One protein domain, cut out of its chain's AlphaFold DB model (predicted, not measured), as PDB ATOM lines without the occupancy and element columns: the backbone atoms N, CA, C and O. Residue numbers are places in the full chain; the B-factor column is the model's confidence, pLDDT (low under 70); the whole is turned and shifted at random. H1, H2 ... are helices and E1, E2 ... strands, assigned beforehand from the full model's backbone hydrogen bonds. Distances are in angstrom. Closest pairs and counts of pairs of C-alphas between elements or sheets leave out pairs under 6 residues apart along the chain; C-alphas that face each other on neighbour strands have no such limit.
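Overview. This is residues 11 to 42 and 145 to 176 of the 255 residues of the protein "Molecular chaperone" of Chlorella sorokiniana (UniProt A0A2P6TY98). One long helix, H1, runs from the start of the printed part into a small knot made by the strand pair E1 and E2 and the short helix H2, beyond which a thin tail bearing H3 leads on to the other end of a rod. Residues 11 to 31 of H1 stand free at one end, residues 162 to 168 and 170 to 176 toward the other. The printed part has 64 residues, in the order H1, E1, E2, H2, H3, with E1 and E2 antiparallel. It is mostly helix and extended, with a radius of gyration of the C-alphas of 19.4 A and spans of 74 by 21 by 15 A.

Along the chain. Find C-alpha 11 at (243.219, 259.625, 251.607); from there H1, residues 11 to 37, runs 38.5 A to C-alpha 37 at (237.210, 255.138, 289.403). Next come E1, residues 38 to 40, 6.8 A long, and after the cut E2, residues 145 to 147, 6.6 A. H2, residues 153 to 156, measures 4.9 A; H3, residues 163 to 170, runs 10.5 A to C-alpha 170 at (228.613, 266.630, 308.402).

Arrangement. H1 touches H2 with residues 35 to 36 alone; the closest C-alphas are those of Phe 36 and Ala 156, 5.9 A. The closest C-alphas of H1 and E2 are those of Phe 37 and His 147, 5.7 A. Beside E1, E2 runs antiparallel at 138 degrees, with N 146 and O 39 at 2.8 A, within hydrogen-bond range. H3 touches no helix and is apart from E1 and E2. In H1 and H3 every O i to N i+4 pair is within hydrogen-bond range; H2 is too short for such a pair.

Size, cuts and confidence. The C-alphas of Asp 11 and Trp 176, the two farthest apart, are 74.2 A apart. Residues 43 to 144 are not printed; C-alphas 42 and 145 are 10.0 A apart across the cut. Of the links that are printed whole, none is long. Look at residues 160 to 176 for low confidence: their pLDDT is under 70.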
ATOM      1  N   ASP A  11     242.944 260.689 250.633       72.75
ATOM      2  CA  ASP A  11     243.219 259.625 251.607       72.75
ATOM      3  C   ASP A  11     243.938 260.142 252.858       72.75
ATOM      4  O   ASP A  11     243.671 259.664 253.962       72.75
ATOM      5  N   VAL A  12     244.755 261.194 252.730       74.75
ATOM      6  CA  VAL A  12     245.361 261.874 253.888       74.75
ATOM      7  C   VAL A  12     244.289 262.550 254.743       74.75
ATOM      8  O   VAL A  12     244.297 262.414 255.965       74.75
ATOM      9  N   VAL A  13     243.312 263.223 254.124       74.75
ATOM     10  CA  VAL A  13     242.213 263.877 254.860       74.75
ATOM     11  C   VAL A  13     241.322 262.846 255.562       74.75
ATOM     12  O   VAL A  13     240.951 263.042 256.723       74.75
ATOM     13  N   ARG A  14     241.033 261.706 254.917       75.44
ATOM     14  CA  ARG A  14     240.311 260.598 255.565       75.44
ATOM     15  C   ARG A  14     241.101 260.015 256.738       75.44
ATOM     16  O   ARG A  14     240.518 259.836 257.806       75.44
ATOM     17  N   GLY A  15     242.410 259.807 256.591       75.31
ATOM     18  CA  GLY A  15     243.284 259.342 257.674       75.31
ATOM     19  C   GLY A  15     243.361 260.309 258.863       75.31
ATOM     20  O   GLY A  15     243.337 259.885 260.015       75.31
ATOM     21  N   LEU A  16     243.375 261.621 258.613       79.44
ATOM     22  CA  LEU A  16     243.351 262.622 259.685       79.44
ATOM     23  C   LEU A  16     241.999 262.658 260.414       79.44
ATOM     24  O   LEU A  16     241.964 262.790 261.638       79.44
ATOM     25  N   SER A  17     240.889 262.480 259.692       81.12
ATOM     26  CA  SER A  17     239.552 262.454 260.296       81.12
ATOM     27  C   SER A  17     239.337 261.252 261.227       81.12
ATOM     28  O   SER A  17     238.736 261.398 262.296       81.12
ATOM     29  N   THR A  18     239.881 260.077 260.894       85.56
ATOM     30  CA  THR A  18     239.779 258.880 261.743       85.56
ATOM     31  C   THR A  18     240.649 258.994 262.992       85.56
ATOM     32  O   THR A  18     240.191 258.646 264.081       85.56
ATOM     33  N   LEU A  19     241.857 259.558 262.874       85.38
ATOM     34  CA  LEU A  19     242.730 259.827 264.021       85.38
ATOM     35  C   LEU A  19     242.113 260.843 264.990       85.38
ATOM     36  O   LEU A  19     242.115 260.611 266.200       85.38
ATOM     37  N   ALA A  20     241.534 261.930 264.472       84.94
ATOM     38  CA  ALA A  20     240.843 262.918 265.296       84.94
ATOM     39  C   ALA A  20     239.651 262.296 266.045       84.94
ATOM     40  O   ALA A  20     239.492 262.500 267.248       84.94
ATOM     41  N   SER A  21     238.859 261.471 265.355       87.56
ATOM     42  CA  SER A  21     237.726 260.753 265.952       87.56
ATOM     43  C   SER A  21     238.172 259.817 267.078       87.56
ATOM     44  O   SER A  21     237.577 259.807 268.154       87.56
ATOM     45  N   PHE A  22     239.257 259.067 266.868       90.12
ATOM     46  CA  PHE A  22     239.808 258.167 267.879       90.12
ATOM     47  C   PHE A  22     240.321 258.927 269.108       90.12
ATOM     48  O   PHE A  22     240.034 258.532 270.237       90.12
ATOM     49  N   ALA A  23     241.014 260.052 268.912       89.94
ATOM     50  CA  ALA A  23     241.491 260.892 270.010       89.94
ATOM     51  C   ALA A  23     240.337 261.429 270.877       89.94
ATOM     52  O   ALA A  23     240.432 261.430 272.106       89.94
ATOM     53  N   ILE A  24     239.226 261.833 270.251       90.56
ATOM     54  CA  ILE A  24     238.018 262.271 270.967       90.56
ATOM     55  C   ILE A  24     237.456 261.128 271.819       90.56
ATOM     56  O   ILE A  24     237.180 261.332 273.001       90.56
ATOM     57  N   VAL A  25     237.337 259.922 271.255       92.69
ATOM     58  CA  VAL A  25     236.826 258.747 271.979       92.69
ATOM     59  C   VAL A  25     237.731 258.386 273.158       92.69
ATOM     60  O   VAL A  25     237.228 258.161 274.254       92.69
ATOM     61  N   VAL A  26     239.055 258.389 272.980       93.62
ATOM     62  CA  VAL A  26     240.008 258.101 274.068       93.62
ATOM     63  C   VAL A  26     239.885 259.123 275.200       93.62
ATOM     64  O   VAL A  26     239.856 258.735 276.368       93.62
ATOM     65  N   ASN A  27     239.752 260.413 274.883       92.31
ATOM     66  CA  ASN A  27     239.549 261.451 275.897       92.31
ATOM     67  C   ASN A  27     238.216 261.288 276.639       92.31
ATOM     68  O   ASN A  27     238.175 261.425 277.860       92.31
ATOM     69  N   GLN A  28     237.134 260.952 275.933       90.00
ATOM     70  CA  GLN A  28     235.849 260.659 276.573       90.00
ATOM     71  C   GLN A  28     235.944 259.434 277.484       90.00
ATOM     72  O   GLN A  28     235.459 259.473 278.611       90.00
ATOM     73  N   LEU A  29     236.618 258.376 277.036       91.25
ATOM     74  CA  LEU A  29     236.790 257.147 277.803       91.25
ATOM     75  C   LEU A  29     237.643 257.386 279.054       91.25
ATOM     76  O   LEU A  29     237.316 256.867 280.116       91.25
ATOM     77  N   LYS A  30     238.666 258.244 278.966       90.81
ATOM     78  CA  LYS A  30     239.439 258.705 280.126       90.81
ATOM     79  C   LYS A  30     238.576 259.494 281.111       90.81
ATOM     80  O   LYS A  30     238.618 259.207 282.299       90.81
ATOM     81  N   ASN A  31     237.763 260.435 280.635       86.81
ATOM     82  CA  ASN A  31     236.877 261.217 281.504       86.81
ATOM     83  C   ASN A  31     235.827 260.336 282.198       86.81
ATOM     84  O   ASN A  31     235.527 260.539 283.371       86.81
ATOM     85  N   ILE A  32     235.296 259.341 281.484       87.25
ATOM     86  CA  ILE A  32     234.397 258.323 282.035       87.25
ATOM     87  C   ILE A  32     235.142 257.487 283.080       87.25
ATOM     88  O   ILE A  32     234.661 257.300 284.191       87.25
ATOM     89  N   TYR A  33     236.345 257.011 282.769       89.25
ATOM     90  CA  TYR A  33     237.146 256.255 283.724       89.25
ATOM     91  C   TYR A  33     237.422 257.065 284.998       89.25
ATOM     92  O   TYR A  33     237.220 256.568 286.105       89.25
ATOM     93  N   ASP A  34     237.806 258.332 284.855       86.12
ATOM     94  CA  ASP A  34     238.048 259.216 285.988       86.12
ATOM     95  C   ASP A  34     236.763 259.465 286.798       86.12
ATOM     96  O   ASP A  34     236.815 259.487 288.025       86.12
ATOM     97  N   SER A  35     235.585 259.568 286.175       82.38
ATOM     98  CA  SER A  35     234.334 259.761 286.922       82.38
ATOM     99  C   SER A  35     233.910 258.531 287.734       82.38
ATOM    100  O   SER A  35     233.389 258.688 288.841       82.38
ATOM    101  N   PHE A  36     234.162 257.322 287.223       86.44
ATOM    102  CA  PHE A  36     233.810 256.066 287.893       86.44
ATOM    103  C   PHE A  36     234.842 255.627 288.934       86.44
ATOM    104  O   PHE A  36     234.469 255.170 290.015       86.44
ATOM    105  N   PHE A  37     236.131 255.736 288.613       87.81
ATOM    106  CA  PHE A  37     237.210 255.138 289.403       87.81
ATOM    107  C   PHE A  37     238.021 256.162 290.194       87.81
ATOM    108  O   PHE A  37     238.769 255.776 291.094       87.81
ATOM    109  N   VAL A  38     237.875 257.461 289.916       87.25
ATOM    110  CA  VAL A  38     238.539 258.515 290.686       87.25
ATOM    111  C   VAL A  38     237.531 259.224 291.578       87.25
ATOM    112  O   VAL A  38     236.687 260.028 291.174       87.25
ATOM    113  N   SER A  39     237.663 258.929 292.862       83.25
ATOM    114  CA  SER A  39     236.905 259.584 293.919       83.25
ATOM    115  C   SER A  39     237.777 260.594 294.651       83.25
ATOM    116  O   SER A  39     239.002 260.464 294.706       83.25
ATOM    117  N   GLU A  40     237.142 261.576 295.267       80.00
ATOM    118  CA  GLU A  40     237.814 262.388 296.272       80.00
ATOM    119  C   GLU A  40     237.918 261.587 297.571       80.00
ATOM    120  O   GLU A  40     237.066 260.753 297.887       80.00
ATOM    121  N   CYS A  41     238.979 261.819 298.342       76.19
ATOM    122  CA  CYS A  41     239.101 261.169 299.638       76.19
ATOM    123  C   CYS A  41     238.038 261.706 300.610       76.19
ATOM    124  O   CYS A  41     238.088 262.876 300.988       76.19
ATOM    125  N   ASP A  42     237.153 260.840 301.105       74.88
ATOM    126  CA  ASP A  42     236.102 261.209 302.068       74.88
ATOM    127  C   ASP A  42     236.668 261.758 303.390       74.88
ATOM    128  O   ASP A  42     236.048 262.591 304.054       74.88
ATOM    129  N   LYS A 145     242.890 263.082 295.070       82.75
ATOM    130  CA  LYS A 145     242.247 262.042 294.275       82.75
ATOM    131  C   LYS A 145     242.702 260.663 294.742       82.75
ATOM    132  O   LYS A 145     243.898 260.410 294.887       82.75
ATOM    133  N   VAL A 146     241.741 259.776 294.970       81.56
ATOM    134  CA  VAL A 146     241.967 258.375 295.332       81.56
ATOM    135  C   VAL A 146     241.382 257.502 294.235       81.56
ATOM    136  O   VAL A 146     240.175 257.545 293.971       81.56
ATOM    137  N   HIS A 147     242.247 256.699 293.621       85.12
ATOM    138  CA  HIS A 147     241.845 255.666 292.678       85.12
ATOM    139  C   HIS A 147     241.198 254.515 293.448       85.12
ATOM    140  O   HIS A 147     241.824 253.895 294.310       85.12
ATOM    141  N   ARG A 148     239.927 254.247 293.158       81.81
ATOM    142  CA  ARG A 148     239.186 253.107 293.693       81.81
ATOM    143  C   ARG A 148     239.211 251.980 292.673       81.81
ATOM    144  O   ARG A 148     239.104 252.214 291.475       81.81
ATOM    145  N   ILE A 149     239.319 250.750 293.164       86.38
ATOM    146  CA  ILE A 149     239.152 249.547 292.335       86.38
ATOM    147  C   ILE A 149     237.663 249.346 292.019       86.38
ATOM    148  O   ILE A 149     237.300 248.909 290.932       86.38
ATOM    149  N   THR A 150     236.790 249.690 292.968       85.12
ATOM    150  CA  THR A 150     235.339 249.602 292.802       85.12
ATOM    151  C   THR A 150     234.783 250.912 292.241       85.12
ATOM    152  O   THR A 150     235.038 251.959 292.847       85.12
ATOM    153  N   PRO A 151     234.004 250.868 291.148       84.44
ATOM    154  CA  PRO A 151     233.393 252.059 290.575       84.44
ATOM    155  C   PRO A 151     232.370 252.675 291.538       84.44
ATOM    156  O   PRO A 151     231.564 251.971 292.150       84.44
ATOM    157  N   ASP A 152     232.386 253.999 291.658       79.12
ATOM    158  CA  ASP A 152     231.412 254.753 292.446       79.12
ATOM    159  C   ASP A 152     230.167 255.050 291.595       79.12
ATOM    160  O   ASP A 152     229.999 256.134 291.031       79.12
ATOM    161  N   PHE A 153     229.287 254.050 291.464       79.69
ATOM    162  CA  PHE A 153     228.038 254.190 290.703       79.69
ATOM    163  C   PHE A 153     227.126 255.287 291.256       79.69
ATOM    164  O   PHE A 153     226.387 255.902 290.491       79.69
ATOM    165  N   ALA A 154     227.187 255.555 292.565       78.12
ATOM    166  CA  ALA A 154     226.391 256.608 293.182       78.12
ATOM    167  C   ALA A 154     226.818 257.988 292.670       78.12
ATOM    168  O   ALA A 154     225.963 258.819 292.370       78.12
ATOM    169  N   LYS A 155     228.125 258.223 292.516       71.81
ATOM    170  CA  LYS A 155     228.645 259.447 291.897       71.81
ATOM    171  C   LYS A 155     228.363 259.493 290.394       71.81
ATOM    172  O   LYS A 155     227.953 260.531 289.890       71.81
ATOM    173  N   ALA A 156     228.561 258.385 289.683       76.12
ATOM    174  CA  ALA A 156     228.434 258.361 288.228       76.12
ATOM    175  C   ALA A 156     226.993 258.514 287.716       76.12
ATOM    176  O   ALA A 156     226.780 259.063 286.639       76.12
ATOM    177  N   LEU A 157     226.008 258.037 288.479       81.25
ATOM    178  CA  LEU A 157     224.586 258.166 288.147       81.25
ATOM    179  C   LEU A 157     223.918 259.357 288.847       81.25
ATOM    180  O   LEU A 157     222.695 259.462 288.827       81.25
ATOM    181  N   ASP A 158     224.712 260.207 289.506       72.50
ATOM    182  CA  ASP A 158     224.254 261.336 290.323       72.50
ATOM    183  C   ASP A 158     223.177 260.945 291.363       72.50
ATOM    184  O   ASP A 158     222.340 261.738 291.780       72.50
ATOM    185  N   MET A 159     223.207 259.680 291.800       80.62
ATOM    186  CA  MET A 159     222.326 259.120 292.833       80.62
ATOM    187  C   MET A 159     222.898 259.308 294.243       80.62
ATOM    188  O   MET A 159     222.351 258.798 295.224       80.62
ATOM    189  N   GLY A 160     224.049 259.968 294.364       67.88
ATOM    190  CA  GLY A 160     224.664 260.253 295.650       67.88
ATOM    191  C   GLY A 160     223.763 261.135 296.513       67.88
ATOM    192  O   GLY A 160     222.976 261.924 296.003       67.88
ATOM    193  N   ALA A 161     223.925 261.041 297.838       65.00
ATOM    194  CA  ALA A 161     223.208 261.910 298.770       65.00
ATOM    195  C   ALA A 161     223.312 263.380 298.328       65.00
ATOM    196  O   ALA A 161     224.408 263.843 297.964       65.00
ATOM    197  N   LEU A 162     222.171 264.078 298.359       64.38
ATOM    198  CA  LEU A 162     222.068 265.494 298.012       64.38
ATOM    199  C   LEU A 162     223.137 266.275 298.775       64.38
ATOM    200  O   LEU A 162     223.504 265.924 299.902       64.38
ATOM    201  N   TRP A 163     223.665 267.329 298.157       55.22
ATOM    202  CA  TRP A 163     224.726 268.132 298.765       55.22
ATOM    203  C   TRP A 163     224.328 268.604 300.180       55.22
ATOM    204  O   TRP A 163     225.124 268.465 301.109       55.22
ATOM    205  N   ASP A 164     223.069 269.014 300.360       51.72
ATOM    206  CA  ASP A 164     222.466 269.401 301.638       51.72
ATOM    207  C   ASP A 164     222.490 268.280 302.672       51.72
ATOM    208  O   ASP A 164     222.817 268.501 303.833       51.72
ATOM    209  N   GLU A 165     222.190 267.050 302.263       59.59
ATOM    210  CA  GLU A 165     222.193 265.889 303.147       59.59
ATOM    211  C   GLU A 165     223.620 265.513 303.551       59.59
ATOM    212  O   GLU A 165     223.893 265.183 304.708       59.59
ATOM    213  N   LYS A 166     224.569 265.633 302.620       57.84
ATOM    214  CA  LYS A 166     225.989 265.477 302.921       57.84
ATOM    215  C   LYS A 166     226.452 266.550 303.907       57.84
ATOM    216  O   LYS A 166     227.176 266.205 304.831       57.84
ATOM    217  N   VAL A 167     226.048 267.809 303.750       50.38
ATOM    218  CA  VAL A 167     226.382 268.903 304.678       50.38
ATOM    219  C   VAL A 167     225.692 268.721 306.036       50.38
ATOM    220  O   VAL A 167     226.340 268.854 307.069       50.38
ATOM    221  N   ALA A 168     224.420 268.326 306.068       52.72
ATOM    222  CA  ALA A 168     223.659 268.089 307.295       52.72
ATOM    223  C   ALA A 168     224.190 266.891 308.096       52.72
ATOM    224  O   ALA A 168     224.318 266.962 309.318       52.72
ATOM    225  N   ASN A 169     224.569 265.802 307.420       52.34
ATOM    226  CA  ASN A 169     225.247 264.677 308.065       52.34
ATOM    227  C   ASN A 169     226.660 265.064 308.561       52.34
ATOM    228  O   ASN A 169     227.161 264.427 309.488       52.34
ATOM    229  N   ARG A 170     227.289 266.109 307.992       52.12
ATOM    230  CA  ARG A 170     228.613 266.630 308.402       52.12
ATOM    231  C   ARG A 170     228.553 267.604 309.578       52.12
ATOM    232  O   ARG A 170     229.365 267.454 310.480       52.12
ATOM    233  N   MET A 171     227.577 268.517 309.625       43.91
ATOM    234  CA  MET A 171     227.405 269.495 310.721       43.91
ATOM    235  C   MET A 171     227.045 268.852 312.077       43.91
ATOM    236  O   MET A 171     226.834 269.546 313.071       43.91
ATOM    237  N   GLY A 172     227.001 267.518 312.131       44.41
ATOM    238  CA  GLY A 172     226.498 266.751 313.250       44.41
ATOM    239  C   GLY A 172     224.984 266.876 313.293       44.41
ATOM    240  O   GLY A 172     224.432 267.963 313.455       44.41
ATOM    241  N   ARG A 173     224.277 265.750 313.188       47.34
ATOM    242  CA  ARG A 173     222.867 265.741 313.583       47.34
ATOM    243  C   ARG A 173     222.790 266.302 315.004       47.34
ATOM    244  O   ARG A 173     223.604 265.950 315.857       47.34
ATOM    245  N   TRP A 174     221.847 267.202 315.251       43.41
ATOM    246  CA  TRP A 174     221.537 267.652 316.604       43.41
ATOM    247  C   TRP A 174     221.040 266.430 317.387       43.41
ATOM    248  O   TRP A 174     219.895 266.001 317.265       43.41
ATOM    249  N   PHE A 175     221.954 265.787 318.104       49.12
ATOM    250  CA  PHE A 175     221.690 264.587 318.880       49.12
ATOM    251  C   PHE A 175     221.097 265.012 320.223       49.12
ATOM    252  O   PHE A 175     221.812 265.513 321.092       49.12
ATOM    253  N   TRP A 176     219.787 264.822 320.381       42.50
ATOM    254  CA  TRP A 176     219.031 265.189 321.584       42.50
ATOM    255  C   TRP A 176     219.409 264.351 322.825       42.50
ATOM    256  O   TRP A 176     219.039 264.715 323.937       42.50
TER     257      TRP A 176